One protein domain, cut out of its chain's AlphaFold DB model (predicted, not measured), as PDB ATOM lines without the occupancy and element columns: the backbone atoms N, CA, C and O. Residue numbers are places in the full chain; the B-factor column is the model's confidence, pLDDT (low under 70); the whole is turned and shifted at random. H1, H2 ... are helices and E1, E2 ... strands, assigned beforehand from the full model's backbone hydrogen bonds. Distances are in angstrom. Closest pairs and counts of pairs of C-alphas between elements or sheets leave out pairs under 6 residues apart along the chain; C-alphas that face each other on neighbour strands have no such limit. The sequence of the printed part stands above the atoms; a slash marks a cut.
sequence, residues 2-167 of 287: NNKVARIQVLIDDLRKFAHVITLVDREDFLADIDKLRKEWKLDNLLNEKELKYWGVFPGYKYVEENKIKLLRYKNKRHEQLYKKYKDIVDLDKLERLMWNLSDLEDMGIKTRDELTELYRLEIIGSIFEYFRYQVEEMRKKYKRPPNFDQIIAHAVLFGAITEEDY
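This is residues 2 to 167 of the 287 residues of an uncharacterized protein of Candidatus Daviesbacteria bacterium RIFCSPHIGHO2_02_FULL_36_13 (UniProt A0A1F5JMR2). Two lobes follow each other along one long axis: a body in which H9 is the core, with H2 and H8 packed on it and the small sheet of E1 and E2 at its far side with H1, and a looser, helical second lobe of H4, H5, H6 and H7. H8 runs from its tight link with H7 into the body, while residues 41 to 60 loop along one side to H3, which touches no helix. The printed part has 166 residues, with nine named helices and two named strands in the order E1, H1 to H9, E2; the sheet is parallel and the class is mostly helix. It is elongated, spanning 58 by 33 by 29 A, and only just loose, close to compact, with a radius of gyration of the C-alphas of 18.8 A.

The sheet is made of E1, residues 9 to 11, beginning at C-alpha 9 (-26.201, 6.287, -28.177), and E2, residues 161 to 163, ending at C-alpha 163 (-18.392, 4.320, -30.366). H9 is residues 149 to 158, 14.1 A long, and H1 is residues 15 to 25, 14.5 A. H2, residues 28 to 40, measures 18.5 A, and H8, residues 127 to 142, measures 21.5 A. H3 is residues 61 to 66, H4 77 to 86, H5 92 to 98, H6 103 to 106 and H7 113 to 123.

E1 and E2 are parallel at 13 degrees, with N 11 and O 162 2.8 A apart, within hydrogen-bond range. The closest C-alphas of H9 and E2, His 155 and Ile 162, are 5.9 A apart. H9, the hub, touches H8 at a steep tilt of 62 degrees, closest at C-alphas Val 136 and Asp 150, 5.9 A. H2 touches H9 with residues 34 to 38 alone, closest at C-alphas Ile 34 and Val 157, 5.6 A. H1 and H9 only just touch, with 3 pairs of C-alphas within 8 A, closest at Val 21 and Ile 152, 7.4 A. Farther out, H4 touches H7 about perpendicular at 88 degrees, closest at C-alphas Tyr 83 and Leu 122, 6.8 A. H5 and H7 are close but not clearly touching, as are H5 and H6. Every O i to N i+4 pair is within hydrogen-bond range in H2, H3, H4, H7, H8 and H9, against 6 of 7 in H1 and 2 of 3 in H5; H6 is too short for such a pair.

The farthest C-alphas, Leu 15 and Asp 107, are 59.0 A apart. E1, the nine helices and E2 form a strand-helix-strand unit, two parallel neighbour strands with helices between. The printed part has no cut; the link from H2 to H3 is long. The mean pLDDT of the printed part is 71.4, with residues 2 to 5, 49 to 108, 110 and 113 to 130 under 70.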
ATOM      1  N   ASN A   2     -42.892   6.091 -14.443       41.12
ATOM      2  CA  ASN A   2     -42.355   5.269 -15.531       41.12
ATOM      3  C   ASN A   2     -40.892   5.678 -15.717       41.12
ATOM      4  O   ASN A   2     -40.637   6.769 -16.221       41.12
ATOM      5  N   ASN A   3     -39.953   4.847 -15.258       47.19
ATOM      6  CA  ASN A   3     -38.544   4.999 -15.604       47.19
ATOM      7  C   ASN A   3     -38.460   4.847 -17.120       47.19
ATOM      8  O   ASN A   3     -38.522   3.740 -17.650       47.19
ATOM      9  N   LYS A   4     -38.441   5.980 -17.822       62.31
ATOM     10  CA  LYS A   4     -38.275   6.015 -19.264       62.31
ATOM     11  C   LYS A   4     -36.854   5.545 -19.528       62.31
ATOM     12  O   LYS A   4     -35.906   6.280 -19.282       62.31
ATOM     13  N   VAL A   5     -36.747   4.290 -19.936       66.56
ATOM     14  CA  VAL A   5     -35.493   3.638 -20.286       66.56
ATOM     15  C   VAL A   5     -34.751   4.515 -21.296       66.56
ATOM     16  O   VAL A   5     -35.293   4.831 -22.359       66.56
ATOM     17  N   ALA A   6     -33.547   4.959 -20.937       83.69
ATOM     18  CA  ALA A   6     -32.760   5.853 -21.775       83.69
ATOM     19  C   ALA A   6     -32.133   5.073 -22.936       83.69
ATOM     20  O   ALA A   6     -31.491   4.043 -22.728       83.69
ATOM     21  N   ARG A   7     -32.307   5.576 -24.163       92.75
ATOM     22  CA  ARG A   7     -31.658   5.036 -25.362       92.75
ATOM     23  C   ARG A   7     -30.136   5.103 -25.211       92.75
ATOM     24  O   ARG A   7     -29.602   6.154 -24.866       92.75
ATOM     25  N   ILE A   8     -29.447   4.013 -25.549       94.38
ATOM     26  CA  ILE A   8     -27.985   4.004 -25.684       94.38
ATOM     27  C   ILE A   8     -27.607   4.672 -27.008       94.38
ATOM     28  O   ILE A   8     -28.116   4.305 -28.073       94.38
ATOM     29  N   GLN A   9     -26.740   5.677 -26.965       93.19
ATOM     30  CA  GLN A   9     -26.201   6.287 -28.177       93.19
ATOM     31  C   GLN A   9     -25.267   5.285 -28.866       93.19
ATOM     32  O   GLN A   9     -24.535   4.560 -28.209       93.19
ATOM     33  N   VAL A  10     -25.337   5.192 -30.193       91.12
ATOM     34  CA  VAL A  10     -24.448   4.314 -30.969       91.12
ATOM     35  C   VAL A  10     -23.879   5.177 -32.079       91.12
ATOM     36  O   VAL A  10     -24.618   5.563 -32.985       91.12
ATOM     37  N   LEU A  11     -22.612   5.529 -31.922       90.44
ATOM     38  CA  LEU A  11     -21.803   6.406 -32.757       90.44
ATOM     39  C   LEU A  11     -20.804   5.532 -33.531       90.44
ATOM     40  O   LEU A  11     -19.595   5.656 -33.378       90.44
ATOM     41  N   ILE A  12     -21.349   4.568 -34.272       84.19
ATOM     42  CA  ILE A  12     -20.604   3.616 -35.097       84.19
ATOM     43  C   ILE A  12     -20.964   3.926 -36.546       84.19
ATOM     44  O   ILE A  12     -22.149   3.880 -36.912       84.19
ATOM     45  N   ASP A  13     -19.950   4.252 -37.337       82.62
ATOM     46  CA  ASP A  13     -20.090   4.610 -38.748       82.62
ATOM     47  C   ASP A  13     -20.114   3.349 -39.619       82.62
ATOM     48  O   ASP A  13     -20.842   3.290 -40.616       82.62
ATOM     49  N   ASP A  14     -19.402   2.291 -39.206       80.69
ATOM     50  CA  ASP A  14     -19.524   0.976 -39.823       80.69
ATOM     51  C   ASP A  14     -20.905   0.391 -39.507       80.69
ATOM     52  O   ASP A  14     -21.206  -0.111 -38.425       80.69
ATOM     53  N   LEU A  15     -21.785   0.442 -40.492       78.56
ATOM     54  CA  LEU A  15     -23.177   0.048 -40.348       78.56
ATOM     55  C   LEU A  15     -23.376  -1.465 -40.106       78.56
ATOM     56  O   LEU A  15     -24.448  -1.854 -39.636       78.56
ATOM     57  N   ARG A  16     -22.376  -2.328 -40.343       76.88
ATOM     58  CA  ARG A  16     -22.414  -3.758 -39.995       76.88
ATOM     59  C   ARG A  16     -22.130  -3.913 -38.512       76.88
ATOM     60  O   ARG A  16     -22.901  -4.579 -37.818       76.88
ATOM     61  N   LYS A  17     -21.090  -3.253 -38.002       80.12
ATOM     62  CA  LYS A  17     -20.823  -3.173 -36.558       80.12
ATOM     63  C   LYS A  17     -21.995  -2.520 -35.833       80.12
ATOM     64  O   LYS A  17     -22.490  -3.062 -34.847       80.12
ATOM     65  N   PHE A  18     -22.526  -1.433 -36.386       85.38
ATOM     66  CA  PHE A  18     -23.722  -0.761 -35.896       85.38
ATOM     67  C   PHE A  18     -24.896  -1.739 -35.827       85.38
ATOM     68  O   PHE A  18     -25.517  -1.858 -34.776       85.38
ATOM     69  N   ALA A  19     -25.170  -2.503 -36.894       83.38
ATOM     70  CA  ALA A  19     -26.215  -3.528 -36.898       83.38
ATOM     71  C   ALA A  19     -26.019  -4.555 -35.772       83.38
ATOM     72  O   ALA A  19     -26.961  -4.890 -35.052       83.38
ATOM     73  N   HIS A  20     -24.794  -5.040 -35.585       80.75
ATOM     74  CA  HIS A  20     -24.487  -6.000 -34.528       80.75
ATOM     75  C   HIS A  20     -24.726  -5.410 -33.134       80.75
ATOM     76  O   HIS A  20     -25.322  -6.067 -32.282       80.75
ATOM     77  N   VAL A  21     -24.324  -4.160 -32.912       88.25
ATOM     78  CA  VAL A  21     -24.490  -3.474 -31.628       88.25
ATOM     79  C   VAL A  21     -25.955  -3.174 -31.333       88.25
ATOM     80  O   VAL A  21     -26.451  -3.536 -30.266       88.25
ATOM     81  N   ILE A  22     -26.687  -2.572 -32.273       92.44
ATOM     82  CA  ILE A  22     -28.073  -2.135 -32.040       92.44
ATOM     83  C   ILE A  22     -29.020  -3.317 -31.793       92.44
ATOM     84  O   ILE A  22     -29.960  -3.182 -31.016       92.44
ATOM     85  N   THR A  23     -28.742  -4.499 -32.365       87.88
ATOM     86  CA  THR A  23     -29.528  -5.720 -32.080       87.88
ATOM     87  C   THR A  23     -29.393  -6.208 -30.638       87.88
ATOM     88  O   THR A  23     -30.199  -7.022 -30.188       87.88
ATOM     89  N   LEU A  24     -28.383  -5.742 -29.899       89.75
ATOM     90  CA  LEU A  24     -28.290  -5.919 -28.455       89.75
ATOM     91  C   LEU A  24     -28.881  -4.712 -27.725       89.75
ATOM     92  O   LEU A  24     -29.811  -4.864 -26.936       89.75
ATOM     93  N   VAL A  25     -28.336  -3.523 -27.983       93.75
ATOM     94  CA  VAL A  25     -28.505  -2.381 -27.074       93.75
ATOM     95  C   VAL A  25     -29.849  -1.683 -27.183       93.75
ATOM     96  O   VAL A  25     -30.211  -0.937 -26.281       93.75
ATOM     97  N   ASP A  26     -30.617  -1.956 -28.238       94.00
ATOM     98  CA  ASP A  26     -31.981  -1.447 -28.363       94.00
ATOM     99  C   ASP A  26     -33.048  -2.414 -27.818       94.00
ATOM    100  O   ASP A  26     -34.238  -2.081 -27.817       94.00
ATOM    101  N   ARG A  27     -32.659  -3.600 -27.325       92.25
ATOM    102  CA  ARG A  27     -33.601  -4.540 -26.705       92.25
ATOM    103  C   ARG A  27     -34.122  -4.009 -25.370       92.25
ATOM    104  O   ARG A  27     -33.367  -3.508 -24.542       92.25
ATOM    105  N   GLU A  28     -35.421  -4.172 -25.126       92.50
ATOM    106  CA  GLU A  28     -36.060  -3.658 -23.904       92.50
ATOM    107  C   GLU A  28     -35.543  -4.335 -22.636       92.50
ATOM    108  O   GLU A  28     -35.310  -3.670 -21.629       92.50
ATOM    109  N   ASP A  29     -35.339  -5.650 -22.698       93.38
ATOM    110  CA  ASP A  29     -34.819  -6.435 -21.585       93.38
ATOM    111  C   ASP A  29     -33.351  -6.104 -21.293       93.38
ATOM    112  O   ASP A  29     -32.975  -6.002 -20.129       93.38
ATOM    113  N   PHE A  30     -32.538  -5.883 -22.331       94.69
ATOM    114  CA  PHE A  30     -31.156  -5.415 -22.189       94.69
ATOM    115  C   PHE A  30     -31.088  -4.063 -21.493       94.69
ATOM    116  O   PHE A  30     -30.350  -3.888 -20.528       94.69
ATOM    117  N   LEU A  31     -31.896  -3.106 -21.935       94.69
ATOM    118  CA  LEU A  31     -31.886  -1.780 -21.339       94.69
ATOM    119  C   LEU A  31     -32.395  -1.777 -19.887       94.69
ATOM    120  O   LEU A  31     -31.899  -1.009 -19.065       94.69
ATOM    121  N   ALA A  32     -33.345  -2.654 -19.547       93.75
ATOM    122  CA  ALA A  32     -33.775  -2.845 -18.164       93.75
ATOM    123  C   ALA A  32     -32.638  -3.380 -17.274       93.75
ATOM    124  O   ALA A  32     -32.492  -2.936 -16.131       93.75
ATOM    125  N   ASP A  33     -31.810  -4.291 -17.795       94.75
ATOM    126  CA  ASP A  33     -30.611  -4.768 -17.101       94.75
ATOM    127  C   ASP A  33     -29.554  -3.667 -16.957       94.75
ATOM    128  O   ASP A  33     -28.972  -3.534 -15.882       94.75
ATOM    129  N   ILE A  34     -29.342  -2.841 -17.988       94.62
ATOM    130  CA  ILE A  34     -28.450  -1.673 -17.912       94.62
ATOM    131  C   ILE A  34     -28.905  -0.722 -16.801       94.62
ATOM    132  O   ILE A  34     -28.100  -0.321 -15.962       94.62
ATOM    133  N   ASP A  35     -30.196  -0.390 -16.745       92.62
ATOM    134  CA  ASP A  35     -30.753   0.476 -15.700       92.62
ATOM    135  C   ASP A  35     -30.612  -0.142 -14.304       92.62
ATOM    136  O   ASP A  35     -30.344   0.565 -13.327       92.62
ATOM    137  N   LYS A  36     -30.792  -1.462 -14.187       92.44
ATOM    138  CA  LYS A  36     -30.562  -2.194 -12.938       92.44
ATOM    139  C   LYS A  36     -29.097  -2.090 -12.519       92.44
ATOM    140  O   LYS A  36     -28.830  -1.731 -11.373       92.44
ATOM    141  N   LEU A  37     -28.171  -2.340 -13.440       90.31
ATOM    142  CA  LEU A  37     -26.741  -2.300 -13.172       90.31
ATOM    143  C   LEU A  37     -26.305  -0.877 -12.789       90.31
ATOM    144  O   LEU A  37     -25.708  -0.685 -11.736       90.31
ATOM    145  N   ARG A  38     -26.726   0.159 -13.520       89.81
ATOM    146  CA  ARG A  38     -26.462   1.564 -13.148       89.81
ATOM    147  C   ARG A  38     -26.942   1.908 -11.738       89.81
ATOM    148  O   ARG A  38     -26.212   2.549 -10.986       89.81
ATOM    149  N   LYS A  39     -28.133   1.445 -11.337       88.19
ATOM    150  CA  LYS A  39     -28.653   1.632  -9.968       88.19
ATOM    151  C   LYS A  39     -27.828   0.892  -8.919       88.19
ATOM    152  O   LYS A  39     -27.600   1.437  -7.839       88.19
ATOM    153  N   GLU A  40     -27.394  -0.333  -9.207       83.81
ATOM    154  CA  GLU A  40     -26.507  -1.095  -8.319       83.81
ATOM    155  C   GLU A  40     -25.190  -0.344  -8.101       83.81
ATOM    156  O   GLU A  40     -24.762  -0.162  -6.960       83.81
ATOM    157  N   TRP A  41     -24.621   0.191  -9.176       80.50
ATOM    158  CA  TRP A  41     -23.372   0.949  -9.172       80.50
ATOM    159  C   TRP A  41     -23.513   2.410  -8.734       80.50
ATOM    160  O   TRP A  41     -22.505   3.102  -8.605       80.50
ATOM    161  N   LYS A  42     -24.739   2.874  -8.450       82.62
ATOM    162  CA  LYS A  42     -25.061   4.278  -8.130       82.62
ATOM    163  C   LYS A  42     -24.497   5.254  -9.169       82.62
ATOM    164  O   LYS A  42     -23.965   6.308  -8.828       82.62
ATOM    165  N   LEU A  43     -24.601   4.875 -10.439       81.31
ATOM    166  CA  LEU A  43     -24.277   5.732 -11.572       81.31
ATOM    167  C   LEU A  43     -25.442   6.701 -11.779       81.31
ATOM    168  O   LEU A  43     -26.293   6.504 -12.646       81.31
ATOM    169  N   ASP A  44     -25.503   7.715 -10.913       77.56
ATOM    170  CA  ASP A  44     -26.521   8.771 -10.964       77.56
ATOM    171  C   ASP A  44     -26.363   9.636 -12.229       77.56
ATOM    172  O   ASP A  44     -27.343  10.182 -12.733       77.56
ATOM    173  N   ASN A  45     -25.138   9.713 -12.763       81.31
ATOM    174  CA  ASN A  45     -24.799  10.349 -14.033       81.31
ATOM    175  C   ASN A  45     -23.959   9.395 -14.892       81.31
ATOM    176  O   ASN A  45     -23.184   8.595 -14.366       81.31
ATOM    177  N   LEU A  46     -24.116   9.504 -16.214       84.06
ATOM    178  CA  LEU A  46     -23.259   8.812 -17.177       84.06
ATOM    179  C   LEU A  46     -21.871   9.446 -17.180       84.06
ATOM    180  O   LEU A  46     -21.735  10.660 -17.007       84.06
ATOM    181  N   LEU A  47     -20.853   8.617 -17.379       80.38
ATOM    182  CA  LEU A  47     -19.472   9.072 -17.428       80.38
ATOM    183  C   LEU A  47     -19.205   9.805 -18.751       80.38
ATOM    184  O   LEU A  47     -19.861   9.543 -19.761       80.38
ATOM    185  N   ASN A  48     -18.237  10.722 -18.762       73.62
ATOM    186  CA  ASN A  48     -17.833  11.418 -19.980       73.62
ATOM    187  C   ASN A  48     -16.748  10.614 -20.705       73.62
ATOM    188  O   ASN A  48     -15.653  10.421 -20.186       73.62
ATOM    189  N   GLU A  49     -17.039  10.181 -21.928       63.38
ATOM    190  CA  GLU A  49     -16.130   9.379 -22.755       63.38
ATOM    191  C   GLU A  49     -14.774  10.068 -23.001       63.38
ATOM    192  O   GLU A  49     -13.733   9.416 -23.026       63.38
ATOM    193  N   LYS A  50     -14.742  11.409 -23.076       62.50
ATOM    194  CA  LYS A  50     -13.498  12.175 -23.294       62.50
ATOM    195  C   LYS A  50     -12.477  12.032 -22.164       62.50
ATOM    196  O   LYS A  50     -11.316  12.397 -22.347       62.50
ATOM    197  N   GLU A  51     -12.900  11.539 -21.007       55.91
ATOM    198  CA  GLU A  51     -12.041  11.363 -19.839       55.91
ATOM    199  C   GLU A  51     -11.281  10.026 -19.878       55.91
ATOM    200  O   GLU A  51     -10.359   9.832 -19.085       55.91
ATOM    201  N   LEU A  52     -11.596   9.119 -20.819       54.75
ATOM    202  CA  LEU A  52     -11.052   7.760 -20.849       54.75
ATOM    203  C   LEU A  52     -10.521   7.380 -22.231       54.75
ATOM    204  O   LEU A  52     -11.264   7.129 -23.168       54.75
ATOM    205  N   LYS A  53      -9.189   7.327 -22.350       48.59
ATOM    206  CA  LYS A  53      -8.499   7.046 -23.619       48.59
ATOM    207  C   LYS A  53      -8.424   5.560 -24.005       48.59
ATOM    208  O   LYS A  53      -8.101   5.287 -25.155       48.59
ATOM    209  N   TYR A  54      -8.660   4.615 -23.087       52.16
ATOM    210  CA  TYR A  54      -8.465   3.180 -23.343       52.16
ATOM    211  C   TYR A  54      -9.392   2.307 -22.491       52.16
ATOM    212  O   TYR A  54      -9.310   2.352 -21.272       52.16
ATOM    213  N   TRP A  55     -10.197   1.441 -23.114       44.41
ATOM    214  CA  TRP A  55     -11.044   0.464 -22.411       44.41
ATOM    215  C   TRP A  55     -10.251  -0.599 -21.633       44.41
ATOM    216  O   TRP A  55     -10.648  -0.999 -20.539       44.41
ATOM    217  N   GLY A  56      -9.076  -0.997 -22.142       50.62
ATOM    218  CA  GLY A  56      -8.135  -1.852 -21.400       50.62
ATOM    219  C   GLY A  56      -7.645  -1.217 -20.091       50.62
ATOM    220  O   GLY A  56      -7.096  -1.898 -19.231       50.62
ATOM    221  N   VAL A  57      -7.893   0.084 -19.928       45.44
ATOM    222  CA  VAL A  57      -7.721   0.845 -18.700       45.44
ATOM    223  C   VAL A  57      -9.095   1.397 -18.322       45.44
ATOM    224  O   VAL A  57      -9.344   2.600 -18.410       45.44
ATOM    225  N   PHE A  58     -10.012   0.505 -17.924       46.88
ATOM    226  CA  PHE A  58     -11.234   0.903 -17.219       46.88
ATOM    227  C   PHE A  58     -10.888   2.021 -16.244       46.88
ATOM    228  O   PHE A  58      -9.840   1.884 -15.607       46.88
ATOM    229  N   PRO A  59     -11.709   3.087 -16.148       47.22
ATOM    230  CA  PRO A  59     -11.418   4.305 -15.410       47.22
ATOM    231  C   PRO A  59     -10.575   4.002 -14.191       47.22
ATOM    232  O   PRO A  59     -11.082   3.480 -13.196       47.22
ATOM    233  N   GLY A  60      -9.258   4.206 -14.350       46.81
ATOM    234  CA  GLY A  60      -8.280   3.749 -13.374       46.81
ATOM    235  C   GLY A  60      -8.660   4.304 -12.012       46.81
ATOM    236  O   GLY A  60      -9.385   5.289 -11.949       46.81
ATOM    237  N   TYR A  61      -8.188   3.688 -10.933       45.31
ATOM    238  CA  TYR A  61      -8.464   4.043  -9.531       45.31
ATOM    239  C   TYR A  61      -8.822   5.525  -9.259       45.31
ATOM    240  O   TYR A  61      -9.812   5.822  -8.593       45.31
ATOM    241  N   LYS A  62      -8.080   6.441  -9.890       48.16
ATOM    242  CA  LYS A  62      -8.325   7.883  -9.977       48.16
ATOM    243  C   LYS A  62      -9.781   8.297 -10.272       48.16
ATOM    244  O   LYS A  62     -10.295   9.181  -9.607       48.16
ATOM    245  N   TYR A  63     -10.484   7.659 -11.202       53.69
ATOM    246  CA  TYR A  63     -11.868   7.989 -11.552       53.69
ATOM    247  C   TYR A  63     -12.881   7.535 -10.492       53.69
ATOM    248  O   TYR A  63     -13.833   8.259 -10.191       53.69
ATOM    249  N   VAL A  64     -12.676   6.342  -9.915       54.03
ATOM    250  CA  VAL A  64     -13.477   5.822  -8.790       54.03
ATOM    251  C   VAL A  64     -13.356   6.765  -7.588       54.03
ATOM    252  O   VAL A  64     -14.348   7.044  -6.909       54.03
ATOM    253  N   GLU A  65     -12.152   7.294  -7.375       53.28
ATOM    254  CA  GLU A  65     -11.821   8.263  -6.335       53.28
ATOM    255  C   GLU A  65     -12.423   9.658  -6.617       53.28
ATOM    256  O   GLU A  65     -13.113  10.216  -5.758       53.28
ATOM    257  N   GLU A  66     -12.261  10.188  -7.835       56.75
ATOM    258  CA  GLU A  66     -12.729  11.520  -8.257       56.75
ATOM    259  C   GLU A  66     -14.258  11.631  -8.311       56.75
ATOM    260  O   GLU A  66     -14.831  12.617  -7.839       56.75
ATOM    261  N   ASN A  67     -14.945  10.602  -8.814       52.72
ATOM    262  CA  ASN A  67     -16.405  10.615  -8.950       52.72
ATOM    263  C   ASN A  67     -17.128  10.175  -7.682       52.72
ATOM    264  O   ASN A  67     -18.358  10.089  -7.667       52.72
ATOM    265  N   LYS A  68     -16.377   9.900  -6.603       53.91
ATOM    266  CA  LYS A  68     -16.907   9.428  -5.321       53.91
ATOM    267  C   LYS A  68     -17.936   8.324  -5.527       53.91
ATOM    268  O   LYS A  68     -18.941   8.307  -4.805       53.91
ATOM    269  N   ILE A  69     -17.714   7.442  -6.515       53.72
ATOM    270  CA  ILE A  69     -18.581   6.288  -6.736       53.72
ATOM    271  C   ILE A  69     -18.584   5.594  -5.390       53.72
ATOM    272  O   ILE A  69     -17.559   5.077  -4.943       53.72
ATOM    273  N   LYS A  70     -19.710   5.707  -4.672       47.56
ATOM    274  CA  LYS A  70     -19.838   5.142  -3.337       47.56
ATOM    275  C   LYS A  70     -19.839   3.659  -3.577       47.56
ATOM    276  O   LYS A  70     -20.928   3.091  -3.749       47.56
ATOM    277  N   LEU A  71     -18.634   3.084  -3.542       48.88
ATOM    278  CA  LEU A  71     -18.384   1.665  -3.439       48.88
ATOM    279  C   LEU A  71     -19.505   1.152  -2.574       48.88
ATOM    280  O   LEU A  71     -19.749   1.678  -1.475       48.88
ATOM    281  N   LEU A  72     -20.295   0.243  -3.133       45.12
ATOM    282  CA  LEU A  72     -21.164  -0.567  -2.318       45.12
ATOM    283  C   LEU A  72     -20.220  -1.240  -1.329       45.12
ATOM    284  O   LEU A  72     -19.664  -2.288  -1.626       45.12
ATOM    285  N   ARG A  73     -19.970  -0.578  -0.191       47.50
ATOM    286  CA  ARG A  73     -19.240  -1.126   0.935       47.50
ATOM    287  C   ARG A  73     -19.964  -2.423   1.225       47.50
ATOM    288  O   ARG A  73     -21.128  -2.394   1.620       47.50
ATOM    289  N   TYR A  74     -19.289  -3.498   0.845       51.38
ATOM    290  CA  TYR A  74     -19.571  -4.900   1.064       51.38
ATOM    291  C   TYR A  74     -20.998  -5.170   1.550       51.38
ATOM    292  O   TYR A  74     -21.259  -5.269   2.743       51.38
ATOM    293  N   LYS A  75     -21.948  -5.319   0.616       44.78
ATOM    294  CA  LYS A  75     -23.299  -5.796   0.971       44.78
ATOM    295  C   LYS A  75     -23.299  -7.258   1.441       44.78
ATOM    296  O   LYS A  75     -24.287  -7.714   2.013       44.78
ATOM    297  N   ASN A  76     -22.205  -7.991   1.231       57.59
ATOM    298  CA  ASN A  76     -22.025  -9.334   1.756       57.59
ATOM    299  C   ASN A  76     -21.349  -9.281   3.136       57.59
ATOM    300  O   ASN A  76     -20.171  -8.938   3.250       57.59
ATOM    301  N   LYS A  77     -22.086  -9.681   4.182       59.56
ATOM    302  CA  LYS A  77     -21.581  -9.764   5.565       59.56
ATOM    303  C   LYS A  77     -20.296 -10.591   5.684       59.56
ATOM    304  O   LYS A  77     -19.459 -10.274   6.522       59.56
ATOM    305  N   ARG A  78     -20.124 -11.626   4.852       58.00
ATOM    306  CA  ARG A  78     -18.919 -12.471   4.847       58.00
ATOM    307  C   ARG A  78     -17.686 -11.686   4.393       58.00
ATOM    308  O   ARG A  78     -16.640 -11.784   5.022       58.00
ATOM    309  N   HIS A  79     -17.823 -10.867   3.351       57.25
ATOM    310  CA  HIS A  79     -16.742 -10.016   2.842       57.25
ATOM    311  C   HIS A  79     -16.368  -8.911   3.832       57.25
ATOM    312  O   HIS A  79     -15.187  -8.662   4.051       57.25
ATOM    313  N   GLU A  80     -17.354  -8.313   4.507       60.19
ATOM    314  CA  GLU A  80     -17.103  -7.323   5.562       60.19
ATOM    315  C   GLU A  80     -16.333  -7.926   6.754       60.19
ATOM    316  O   GLU A  80     -15.428  -7.292   7.299       60.19
ATOM    317  N   GLN A  81     -16.669  -9.159   7.152       64.06
ATOM    318  CA  GLN A  81     -15.988  -9.880   8.232       64.06
ATOM    319  C   GLN A  81     -14.546 -10.239   7.871       64.06
ATOM    320  O   GLN A  81     -13.655 -10.058   8.699       64.06
ATOM    321  N   LEU A  82     -14.309 -10.711   6.645       59.75
ATOM    322  CA  LEU A  82     -12.965 -11.016   6.157       59.75
ATOM    323  C   LEU A  82     -12.111  -9.744   6.072       59.75
ATOM    324  O   LEU A  82     -11.033  -9.705   6.655       59.75
ATOM    325  N   TYR A  83     -12.615  -8.661   5.475       59.41
ATOM    326  CA  TYR A  83     -11.877  -7.395   5.425       59.41
ATOM    327  C   TYR A  83     -11.516  -6.883   6.829       59.41
ATOM    328  O   TYR A  83     -10.357  -6.587   7.102       59.41
ATOM    329  N   LYS A  84     -12.477  -6.853   7.768       65.00
ATOM    330  CA  LYS A  84     -12.216  -6.459   9.166       65.00
ATOM    331  C   LYS A  84     -11.158  -7.325   9.851       65.00
ATOM    332  O   LYS A  84     -10.423  -6.805  10.682       65.00
ATOM    333  N   LYS A  85     -11.116  -8.620   9.531       67.38
ATOM    334  CA  LYS A  85     -10.184  -9.582  10.124       67.38
ATOM    335  C   LYS A  85      -8.754  -9.398   9.613       67.38
ATOM    336  O   LYS A  85      -7.829  -9.615  10.386       67.38
ATOM    337  N   TYR A  86      -8.579  -9.003   8.353       63.31
ATOM    338  CA  TYR A  86      -7.263  -9.018   7.711       63.31
ATOM    339  C   TYR A  86      -6.703  -7.634   7.362       63.31
ATOM    340  O   TYR A  86      -5.500  -7.546   7.166       63.31
ATOM    341  N   LYS A  87      -7.499  -6.550   7.375       63.72
ATOM    342  CA  LYS A  87      -7.100  -5.183   6.957       63.72
ATOM    343  C   LYS A  87      -5.783  -4.628   7.522       63.72
ATOM    344  O   LYS A  87      -5.222  -3.731   6.917       63.72
ATOM    345  N   ASP A  88      -5.322  -5.113   8.674       60.75
ATOM    346  CA  ASP A  88      -4.100  -4.631   9.333       60.75
ATOM    347  C   ASP A  88      -2.870  -5.516   9.022       60.75
ATOM    348  O   ASP A  88      -1.767  -5.228   9.475       60.75
ATOM    349  N   ILE A  89      -3.060  -6.613   8.283       58.41
ATOM    350  CA  ILE A  89      -2.046  -7.639   7.985       58.41
ATOM    351  C   ILE A  89      -1.666  -7.623   6.497       58.41
ATOM    352  O   ILE A  89      -0.652  -8.200   6.102       58.41
ATOM    353  N   VAL A  90      -2.490  -6.985   5.669       55.12
ATOM    354  CA  VAL A  90      -2.373  -7.083   4.224       55.12
ATOM    355  C   VAL A  90      -1.577  -5.899   3.668       55.12
ATOM    356  O   VAL A  90      -1.910  -4.736   3.879       55.12
ATOM    357  N   ASP A  91      -0.450  -6.243   3.057       63.12
ATOM    358  CA  ASP A  91       0.398  -5.389   2.233       63.12
ATOM    359  C   ASP A  91       0.454  -6.095   0.870       63.12
ATOM    360  O   ASP A  91       0.754  -7.294   0.817       63.12
ATOM    361  N   LEU A  92       0.112  -5.390  -0.210       54.38
ATOM    362  CA  LEU A  92      -0.045  -5.948  -1.559       54.38
ATOM    363  C   LEU A  92       1.230  -6.651  -2.040       54.38
ATOM    364  O   LEU A  92       1.170  -7.779  -2.539       54.38
ATOM    365  N   ASP A  93       2.388  -6.038  -1.785       54.53
ATOM    366  CA  ASP A  93       3.697  -6.603  -2.129       54.53
ATOM    367  C   ASP A  93       3.984  -7.886  -1.344       54.53
ATOM    368  O   ASP A  93       4.807  -8.716  -1.747       54.53
ATOM    369  N   LYS A  94       3.326  -8.049  -0.195       61.78
ATOM    370  CA  LYS A  94       3.427  -9.226   0.659       61.78
ATOM    371  C   LYS A  94       2.462 -10.310   0.184       61.78
ATOM    372  O   LYS A  94       2.898 -11.446   0.047       61.78
ATOM    373  N   LEU A  95       1.208  -9.992  -0.153       58.47
ATOM    374  CA  LEU A  95       0.248 -10.973  -0.693       58.47
ATOM    375  C   LEU A  95       0.706 -11.617  -1.999       58.47
ATOM    376  O   LEU A  95       0.557 -12.830  -2.163       58.47
ATOM    377  N   GLU A  96       1.269 -10.834  -2.916       56.47
ATOM    378  CA  GLU A  96       1.730 -11.354  -4.204       56.47
ATOM    379  C   GLU A  96       2.899 -12.338  -4.021       56.47
ATOM    380  O   GLU A  96       2.950 -13.378  -4.677       56.47
ATOM    381  N   ARG A  97       3.783 -12.092  -3.040       60.16
ATOM    382  CA  ARG A  97       4.840 -13.040  -2.636       60.16
ATOM    383  C   ARG A  97       4.270 -14.293  -1.965       60.16
ATOM    384  O   ARG A  97       4.749 -15.395  -2.225       60.16
ATOM    385  N   LEU A  98       3.230 -14.139  -1.146       58.69
ATOM    386  CA  LEU A  98       2.575 -15.229  -0.411       58.69
ATOM    387  C   LEU A  98       1.804 -16.197  -1.323       58.69
ATOM    388  O   LEU A  98       1.668 -17.374  -0.991       58.69
ATOM    389  N   MET A  99       1.348 -15.756  -2.500       57.62
ATOM    390  CA  MET A  99       0.724 -16.647  -3.493       57.62
ATOM    391  C   MET A  99       1.651 -17.770  -3.979       57.62
ATOM    392  O   MET A  99       1.164 -18.806  -4.444       57.62
ATOM    393  N   TRP A 100       2.965 -17.582  -3.849       59.41
ATOM    394  CA  TRP A 100       3.978 -18.545  -4.270       59.41
ATOM    395  C   TRP A 100       4.526 -19.399  -3.122       59.41
ATOM    396  O   TRP A 100       5.250 -20.355  -3.397       59.41
ATOM    397  N   ASN A 101       4.166 -19.111  -1.862       64.69
ATOM    398  CA  ASN A 101       4.702 -19.821  -0.703       64.69
ATOM    399  C   ASN A 101       3.634 -20.112   0.370       64.69
ATOM    400  O   ASN A 101       3.251 -19.251   1.158       64.69
ATOM    401  N   LEU A 102       3.154 -21.360   0.403       57.72
ATOM    402  CA  LEU A 102       2.065 -21.808   1.281       57.72
ATOM    403  C   LEU A 102       2.416 -21.796   2.780       57.72
ATOM    404  O   LEU A 102       1.504 -21.669   3.591       57.72
ATOM    405  N   SER A 103       3.696 -21.914   3.151       64.38
ATOM    406  CA  SER A 103       4.137 -21.926   4.559       64.38
ATOM    407  C   SER A 103       3.824 -20.620   5.282       64.38
ATOM    408  O   SER A 103       3.418 -20.616   6.437       64.38
ATOM    409  N   ASP A 104       3.946 -19.508   4.568       63.69
ATOM    410  CA  ASP A 104       3.834 -18.169   5.135       63.69
ATOM    411  C   ASP A 104       2.355 -17.773   5.366       63.69
ATOM    412  O   ASP A 104       2.048 -16.810   6.072       63.69
ATOM    413  N   LEU A 105       1.415 -18.538   4.793       62.81
ATOM    414  CA  LEU A 105      -0.032 -18.369   4.966       62.81
ATOM    415  C   LEU A 105      -0.530 -18.906   6.310       62.81
ATOM    416  O   LEU A 105      -1.458 -18.336   6.897       62.81
ATOM    417  N   GLU A 106       0.088 -19.981   6.805       66.94
ATOM    418  CA  GLU A 106      -0.265 -20.585   8.092       66.94
ATOM    419  C   GLU A 106       0.065 -19.632   9.249       66.94
ATOM    420  O   GLU A 106      -0.765 -19.451  10.146       66.94
ATOM    421  N   ASP A 107       1.193 -18.918   9.162       69.25
ATOM    422  CA  ASP A 107       1.618 -17.898  10.134       69.25
ATOM    423  C   ASP A 107       0.656 -16.697  10.206       69.25
ATOM    424  O   ASP A 107       0.553 -16.021  11.231       69.25
ATOM    425  N   MET A 108      -0.107 -16.452   9.136       63.03
ATOM    426  CA  MET A 108      -1.143 -15.413   9.066       63.03
ATOM    427  C   MET A 108      -2.542 -15.928   9.442       63.03
ATOM    428  O   MET A 108      -3.526 -15.181   9.389       63.03
ATOM    429  N   GLY A 109      -2.664 -17.204   9.820       70.81
ATOM    430  CA  GLY A 109      -3.936 -17.829  10.172       70.81
ATOM    431  C   GLY A 109      -4.898 -17.984   8.987       70.81
ATOM    432  O   GLY A 109      -6.119 -18.006   9.199       70.81
ATOM    433  N   ILE A 110      -4.374 -18.057   7.759       69.56
ATOM    434  CA  ILE A 110      -5.120 -18.385   6.538       69.56
ATOM    435  C   ILE A 110      -5.003 -19.895   6.340       69.56
ATOM    436  O   ILE A 110      -3.916 -20.419   6.114       69.56
ATOM    437  N   LYS A 111      -6.117 -20.617   6.474       72.81
ATOM    438  CA  LYS A 111      -6.093 -22.085   6.573       72.81
ATOM    439  C   LYS A 111      -6.231 -22.780   5.228       72.81
ATOM    440  O   LYS A 111      -5.961 -23.974   5.128       72.81
ATOM    441  N   THR A 112      -6.711 -22.069   4.210       73.50
ATOM    442  CA  THR A 112      -6.950 -22.647   2.887       73.50
ATOM    443  C   THR A 112      -6.566 -21.686   1.767       73.50
ATOM    444  O   THR A 112      -6.629 -20.463   1.896       73.50
ATOM    445  N   ARG A 113      -6.222 -22.257   0.610       62.97
ATOM    446  CA  ARG A 113      -5.989 -21.503  -0.630       62.97
ATOM    447  C   ARG A 113      -7.246 -20.766  -1.108       62.97
ATOM    448  O   ARG A 113      -7.133 -19.719  -1.738       62.97
ATOM    449  N   ASP A 114      -8.429 -21.274  -0.763       69.00
ATOM    450  CA  ASP A 114      -9.711 -20.617  -1.028       69.00
ATOM    451  C   ASP A 114      -9.886 -19.357  -0.169       69.00
ATOM    452  O   ASP A 114     -10.341 -18.334  -0.677       69.00
ATOM    453  N   GLU A 115      -9.476 -19.386   1.107       67.06
ATOM    454  CA  GLU A 115      -9.446 -18.194   1.968       67.06
ATOM    455  C   GLU A 115      -8.451 -17.151   1.442       67.06
ATOM    456  O   GLU A 115      -8.790 -15.971   1.408       67.06
ATOM    457  N   LEU A 116      -7.272 -17.570   0.960       65.00
ATOM    458  CA  LEU A 116      -6.309 -16.669   0.314       65.00
ATOM    459  C   LEU A 116      -6.859 -16.070  -0.986       65.00
ATOM    460  O   LEU A 116      -6.745 -14.871  -1.197       65.00
ATOM    461  N   THR A 117      -7.469 -16.885  -1.847       63.62
ATOM    462  CA  THR A 117      -8.067 -16.428  -3.114       63.62
ATOM    463  C   THR A 117      -9.168 -15.406  -2.850       63.62
ATOM    464  O   THR A 117      -9.280 -14.404  -3.554       63.62
ATOM    465  N   GLU A 118      -9.957 -15.622  -1.801       64.12
ATOM    466  CA  GLU A 118     -11.001 -14.691  -1.392       64.12
ATOM    467  C   GLU A 118     -10.433 -13.417  -0.747       64.12
ATOM    468  O   GLU A 118     -11.000 -12.344  -0.933       64.12
ATOM    469  N   LEU A 119      -9.293 -13.492  -0.049       61.38
ATOM    470  CA  LEU A 119      -8.576 -12.320   0.474       61.38
ATOM    471  C   LEU A 119      -7.899 -11.500  -0.621       61.38
ATOM    472  O   LEU A 119      -7.989 -10.276  -0.608       61.38
ATOM    473  N   TYR A 120      -7.314 -12.165  -1.610       59.50
ATOM    474  CA  TYR A 120      -6.759 -11.537  -2.802       59.50
ATOM    475  C   TYR A 120      -7.860 -10.802  -3.589       59.50
ATOM    476  O   TYR A 120      -7.701  -9.648  -3.972       59.50
ATOM    477  N   ARG A 121      -9.049 -11.409  -3.713       54.31
ATOM    478  CA  ARG A 121     -10.252 -10.747  -4.258       54.31
ATOM    479  C   ARG A 121     -10.731  -9.551  -3.427       54.31
ATOM    480  O   ARG A 121     -11.376  -8.663  -3.973       54.31
ATOM    481  N   LEU A 122     -10.462  -9.535  -2.122       54.75
ATOM    482  CA  LEU A 122     -10.880  -8.470  -1.205       54.75
ATOM    483  C   LEU A 122      -9.911  -7.285  -1.151       54.75
ATOM    484  O   LEU A 122     -10.377  -6.167  -0.927       54.75
ATOM    485  N   GLU A 123      -8.605  -7.518  -1.308       54.41
ATOM    486  CA  GLU A 123      -7.572  -6.483  -1.178       54.41
ATOM    487  C   GLU A 123      -7.170  -5.845  -2.513       54.41
ATOM    488  O   GLU A 123      -6.796  -4.670  -2.549       54.41
ATOM    489  N   ILE A 124      -7.351  -6.551  -3.636       50.16
ATOM    490  CA  ILE A 124      -7.298  -5.898  -4.937       50.16
ATOM    491  C   ILE A 124      -8.516  -4.972  -5.010       50.16
ATOM    492  O   ILE A 124      -9.632  -5.332  -5.367       50.16
ATOM    493  N   ILE A 125      -8.258  -3.707  -4.747       44.94
ATOM    494  CA  ILE A 125      -8.949  -2.538  -5.284       44.94
ATOM    495  C   ILE A 125      -9.201  -2.645  -6.813       44.94
ATOM    496  O   ILE A 125     -10.050  -1.950  -7.364       44.94
ATOM    497  N   GLY A 126      -8.560  -3.591  -7.492       48.34
ATOM    498  CA  GLY A 126      -8.922  -4.101  -8.812       48.34
ATOM    499  C   GLY A 126     -10.031  -5.167  -8.868       48.34
ATOM    500  O   GLY A 126     -10.266  -5.683  -9.947       48.34
ATOM    501  N   SER A 127     -10.792  -5.484  -7.821       54.31
ATOM    502  CA  SER A 127     -11.989  -6.324  -7.982       54.31
ATOM    503  C   SER A 127     -13.293  -5.535  -8.010       54.31
ATOM    504  O   SER A 127     -14.333  -6.093  -8.317       54.31
ATOM    505  N   ILE A 128     -13.278  -4.213  -7.828       60.56
ATOM    506  CA  ILE A 128     -14.414  -3.407  -8.307       60.56
ATOM    507  C   ILE A 128     -14.508  -3.574  -9.826       60.56
ATOM    508  O   ILE A 128     -15.576  -3.863 -10.356       60.56
ATOM    509  N   PHE A 129     -13.361  -3.500 -10.503       67.00
ATOM    510  CA  PHE A 129     -13.279  -3.799 -11.920       67.00
ATOM    511  C   PHE A 129     -13.595  -5.265 -12.221       67.00
ATOM    512  O   PHE A 129     -14.468  -5.507 -13.042       67.00
ATOM    513  N   GLU A 130     -12.989  -6.241 -11.535       68.50
ATOM    514  CA  GLU A 130     -13.311  -7.656 -11.801       68.50
ATOM    515  C   GLU A 130     -14.770  -8.017 -11.469       68.50
ATOM    516  O   GLU A 130     -15.367  -8.844 -12.149       68.50
ATOM    517  N   TYR A 131     -15.397  -7.371 -10.483       75.31
ATOM    518  CA  TYR A 131     -16.817  -7.553 -10.178       75.31
ATOM    519  C   TYR A 131     -17.707  -6.914 -11.244       75.31
ATOM    520  O   TYR A 131     -18.665  -7.538 -11.696       75.31
ATOM    521  N   PHE A 132     -17.376  -5.701 -11.696       81.69
ATOM    522  CA  PHE A 132     -18.055  -5.078 -12.830       81.69
ATOM    523  C   PHE A 132     -17.904  -5.927 -14.097       81.69
ATOM    524  O   PHE A 132     -18.892  -6.220 -14.764       81.69
ATOM    525  N   ARG A 133     -16.684  -6.391 -14.387       82.62
ATOM    526  CA  ARG A 133     -16.352  -7.286 -15.498       82.62
ATOM    527  C   ARG A 133     -17.127  -8.593 -15.408       82.62
ATOM    528  O   ARG A 133     -17.684  -9.019 -16.410       82.62
ATOM    529  N   TYR A 134     -17.237  -9.185 -14.222       82.69
ATOM    530  CA  TYR A 134     -18.071 -10.360 -13.992       82.69
ATOM    531  C   TYR A 134     -19.545 -10.076 -14.314       82.69
ATOM    532  O   TYR A 134     -20.186 -10.862 -15.002       82.69
ATOM    533  N   GLN A 135     -20.099  -8.939 -13.878       87.69
ATOM    534  CA  GLN A 135     -21.487  -8.578 -14.198       87.69
ATOM    535  C   GLN A 135     -21.697  -8.330 -15.700       87.69
ATOM    536  O   GLN A 135     -22.717  -8.745 -16.251       87.69
ATOM    537  N   VAL A 136     -20.721  -7.712 -16.365       89.50
ATOM    538  CA  VAL A 136     -20.674  -7.565 -17.825       89.50
ATOM    539  C   VAL A 136     -20.641  -8.936 -18.507       89.50
ATOM    540  O   VAL A 136     -21.426  -9.174 -19.422       89.50
ATOM    541  N   GLU A 137     -19.815  -9.862 -18.023       84.12
ATOM    542  CA  GLU A 137     -19.695 -11.223 -18.547       84.12
ATOM    543  C   GLU A 137     -21.004 -12.011 -18.385       84.12
ATOM    544  O   GLU A 137     -21.448 -12.702 -19.305       84.12
ATOM    545  N   GLU A 138     -21.666 -11.886 -17.234       87.00
ATOM    546  CA  GLU A 138     -22.966 -12.507 -16.975       87.00
ATOM    547  C   GLU A 138     -24.056 -11.930 -17.888       87.00
ATOM    548  O   GLU A 138     -24.856 -12.689 -18.445       87.00
ATOM    549  N   MET A 139     -24.058 -10.612 -18.127       91.44
ATOM    550  CA  MET A 139     -24.926 -10.001 -19.139       91.44
ATOM    551  C   MET A 139     -24.605 -10.554 -20.529       91.44
ATOM    552  O   MET A 139     -25.505 -11.015 -21.233       91.44
ATOM    553  N   ARG A 140     -23.331 -10.593 -20.925       89.81
ATOM    554  CA  ARG A 140     -22.910 -11.148 -22.215       89.81
ATOM    555  C   ARG A 140     -23.425 -12.576 -22.406       89.81
ATOM    556  O   ARG A 140     -23.987 -12.879 -23.462       89.81
ATOM    557  N   LYS A 141     -23.276 -13.441 -21.396       83.00
ATOM    558  CA  LYS A 141     -23.791 -14.821 -21.407       83.00
ATOM    559  C   LYS A 141     -25.314 -14.857 -21.512       83.00
ATOM    560  O   LYS A 141     -25.830 -15.586 -22.359       83.00
ATOM    561  N   LYS A 142     -26.030 -14.047 -20.723       88.56
ATOM    562  CA  LYS A 142     -27.500 -13.930 -20.768       88.56
ATOM    563  C   LYS A 142     -27.999 -13.605 -22.179       88.56
ATOM    564  O   LYS A 142     -28.970 -14.203 -22.638       88.56
ATOM    565  N   TYR A 143     -27.319 -12.697 -22.877       85.62
ATOM    566  CA  TYR A 143     -27.663 -12.281 -24.241       85.62
ATOM    567  C   TYR A 143     -26.991 -13.116 -25.339       85.62
ATOM    568  O   TYR A 143     -27.118 -12.775 -26.517       85.62
ATOM    569  N   LYS A 144     -26.293 -14.201 -24.966       83.81
ATOM    570  CA  LYS A 144     -25.582 -15.120 -25.870       83.81
ATOM    571  C   LYS A 144     -24.682 -14.375 -26.861       83.81
ATOM    572  O   LYS A 144     -24.716 -14.603 -28.070       83.81
ATOM    573  N   ARG A 145     -23.895 -13.429 -26.346       81.06
ATOM    574  CA  ARG A 145     -22.975 -12.616 -27.149       81.06
ATOM    575  C   ARG A 145     -21.520 -13.107 -27.041       81.06
ATOM    576  O   ARG A 145     -21.125 -13.660 -26.009       81.06
ATOM    577  N   PRO A 146     -20.713 -12.931 -28.103       75.06
ATOM    578  CA  PRO A 146     -19.290 -13.258 -28.072       75.06
ATOM    579  C   PRO A 146     -18.491 -12.293 -27.170       75.06
ATOM    580  O   PRO A 146     -18.978 -11.197 -26.894       75.06
ATOM    581  N   PRO A 147     -17.293 -12.686 -26.679       77.25
ATOM    582  CA  PRO A 147     -16.495 -11.904 -25.717       77.25
ATOM    583  C   PRO A 147     -16.220 -10.447 -26.107       77.25
ATOM    584  O   PRO A 147     -16.164  -9.580 -25.247       77.25
ATOM    585  N   ASN A 148     -16.141 -10.137 -27.399       73.44
ATOM    586  CA  ASN A 148     -15.973  -8.765 -27.880       73.44
ATOM    587  C   ASN A 148     -17.158  -7.827 -27.562       73.44
ATOM    588  O   ASN A 148     -17.034  -6.616 -27.710       73.44
ATOM    589  N   PHE A 149     -18.299  -8.351 -27.100       83.19
ATOM    590  CA  PHE A 149     -19.393  -7.534 -26.570       83.19
ATOM    591  C   PHE A 149     -19.207  -7.124 -25.107       83.19
ATOM    592  O   PHE A 149     -20.003  -6.320 -24.628       83.19
ATOM    593  N   ASP A 150     -18.194  -7.620 -24.393       83.25
ATOM    594  CA  ASP A 150     -17.952  -7.193 -23.012       83.25
ATOM    595  C   ASP A 150     -17.702  -5.671 -22.955       83.25
ATOM    596  O   ASP A 150     -18.315  -4.970 -22.148       83.25
ATOM    597  N   GLN A 151     -16.909  -5.128 -23.888       83.06
ATOM    598  CA  GLN A 151     -16.687  -3.680 -24.019       83.06
ATOM    599  C   GLN A 151     -17.978  -2.923 -24.360       83.06
ATOM    600  O   GLN A 151     -18.315  -1.947 -23.696       83.06
ATOM    601  N   ILE A 152     -18.748  -3.424 -25.329       87.94
ATOM    602  CA  ILE A 152     -20.037  -2.848 -25.742       87.94
ATOM    603  C   ILE A 152     -21.008  -2.733 -24.566       87.94
ATOM    604  O   ILE A 152     -21.638  -1.696 -24.359       87.94
ATOM    605  N   ILE A 153     -21.144  -3.809 -23.792       91.19
ATOM    606  CA  ILE A 153     -22.044  -3.861 -22.641       91.19
ATOM    607  C   ILE A 153     -21.568  -2.884 -21.581       91.19
ATOM    608  O   ILE A 153     -22.360  -2.096 -21.070       91.19
ATOM    609  N   ALA A 154     -20.281  -2.892 -21.273       88.75
ATOM    610  CA  ALA A 154     -19.749  -1.987 -20.284       88.75
ATOM    611  C   ALA A 154     -19.899  -0.511 -20.663       88.75
ATOM    612  O   ALA A 154     -20.323   0.289 -19.832       88.75
ATOM    613  N   HIS A 155     -19.608  -0.146 -21.909       88.12
ATOM    614  CA  HIS A 155     -19.752   1.224 -22.390       88.12
ATOM    615  C   HIS A 155     -21.215   1.670 -22.397       88.12
ATOM    616  O   HIS A 155     -21.537   2.776 -21.948       88.12
ATOM    617  N   ALA A 156     -22.131   0.763 -22.754       92.12
ATOM    618  CA  ALA A 156     -23.555   0.996 -22.571       92.12
ATOM    619  C   ALA A 156     -23.889   1.310 -21.103       92.12
ATOM    620  O   ALA A 156     -24.649   2.242 -20.848       92.12
ATOM    621  N   VAL A 157     -23.316   0.598 -20.128       91.19
ATOM    622  CA  VAL A 157     -23.564   0.859 -18.699       91.19
ATOM    623  C   VAL A 157     -22.998   2.207 -18.264       91.19
ATOM    624  O   VAL A 157     -23.731   3.006 -17.681       91.19
ATOM    625  N   LEU A 158     -21.720   2.451 -18.546       86.62
ATOM    626  CA  LEU A 158     -20.951   3.568 -17.998       86.62
ATOM    627  C   LEU A 158     -21.263   4.892 -18.699       86.62
ATOM    628  O   LEU A 158     -21.579   5.883 -18.045       86.62
ATOM    629  N   PHE A 159     -21.198   4.905 -20.028       87.12
ATOM    630  CA  PHE A 159     -21.270   6.125 -20.836       87.12
ATOM    631  C   PHE A 159     -22.659   6.344 -21.421       87.12
ATOM    632  O   PHE A 159     -23.016   7.460 -21.785       87.12
ATOM    633  N   GLY A 160     -23.452   5.275 -21.549       90.38
ATOM    634  CA  GLY A 160     -24.708   5.330 -22.300       90.38
ATOM    635  C   GLY A 160     -24.509   5.670 -23.775       90.38
ATOM    636  O   GLY A 160     -25.469   6.042 -24.451       90.38
ATOM    637  N   ALA A 161     -23.283   5.511 -24.260       90.81
ATOM    638  CA  ALA A 161     -22.861   5.686 -25.629       90.81
ATOM    639  C   ALA A 161     -21.890   4.556 -25.980       90.81
ATOM    640  O   ALA A 161     -21.213   4.026 -25.101       90.81
ATOM    641  N   ILE A 162     -21.892   4.165 -27.246       90.12
ATOM    642  CA  ILE A 162     -20.992   3.170 -27.819       90.12
ATOM    643  C   ILE A 162     -20.425   3.781 -29.085       90.12
ATOM    644  O   ILE A 162     -21.203   4.215 -29.942       90.12
ATOM    645  N   THR A 163     -19.111   3.795 -29.207       87.31
ATOM    646  CA  THR A 163     -18.392   4.320 -30.366       87.31
ATOM    647  C   THR A 163     -17.847   3.200 -31.245       87.31
ATOM    648  O   THR A 163     -17.960   2.011 -30.934       87.31
ATOM    649  N   GLU A 164     -17.316   3.573 -32.406       81.00
ATOM    650  CA  GLU A 164     -16.690   2.662 -33.368       81.00
ATOM    651  C   GLU A 164     -15.581   1.820 -32.714       81.00
ATOM    652  O   GLU A 164     -15.445   0.624 -32.988       81.00
ATOM    653  N   GLU A 165     -14.826   2.434 -31.804       78.31
ATOM    654  CA  GLU A 165     -13.713   1.840 -31.067       78.31
ATOM    655  C   GLU A 165     -14.147   0.754 -30.072       78.31
ATOM    656  O   GLU A 165     -13.325  -0.073 -29.668       78.31
ATOM    657  N   ASP A 166     -15.429   0.719 -29.707       78.75
ATOM    658  CA  ASP A 166     -15.958  -0.226 -28.726       78.75
ATOM    659  C   ASP A 166     -16.265  -1.602 -29.297       78.75
ATOM    660  O   ASP A 166     -16.410  -2.579 -28.557       78.75
ATOM    661  N   TYR A 167     -16.372  -1.691 -30.622       77.56
ATOM    662  CA  TYR A 167     -16.702  -2.921 -31.318       77.56
ATOM    663  C   TYR A 167     -15.456  -3.558 -31.940       77.56
ATOM    664  O   TYR A 167     -15.119  -3.334 -33.106       77.56
TER     665      TYR A 167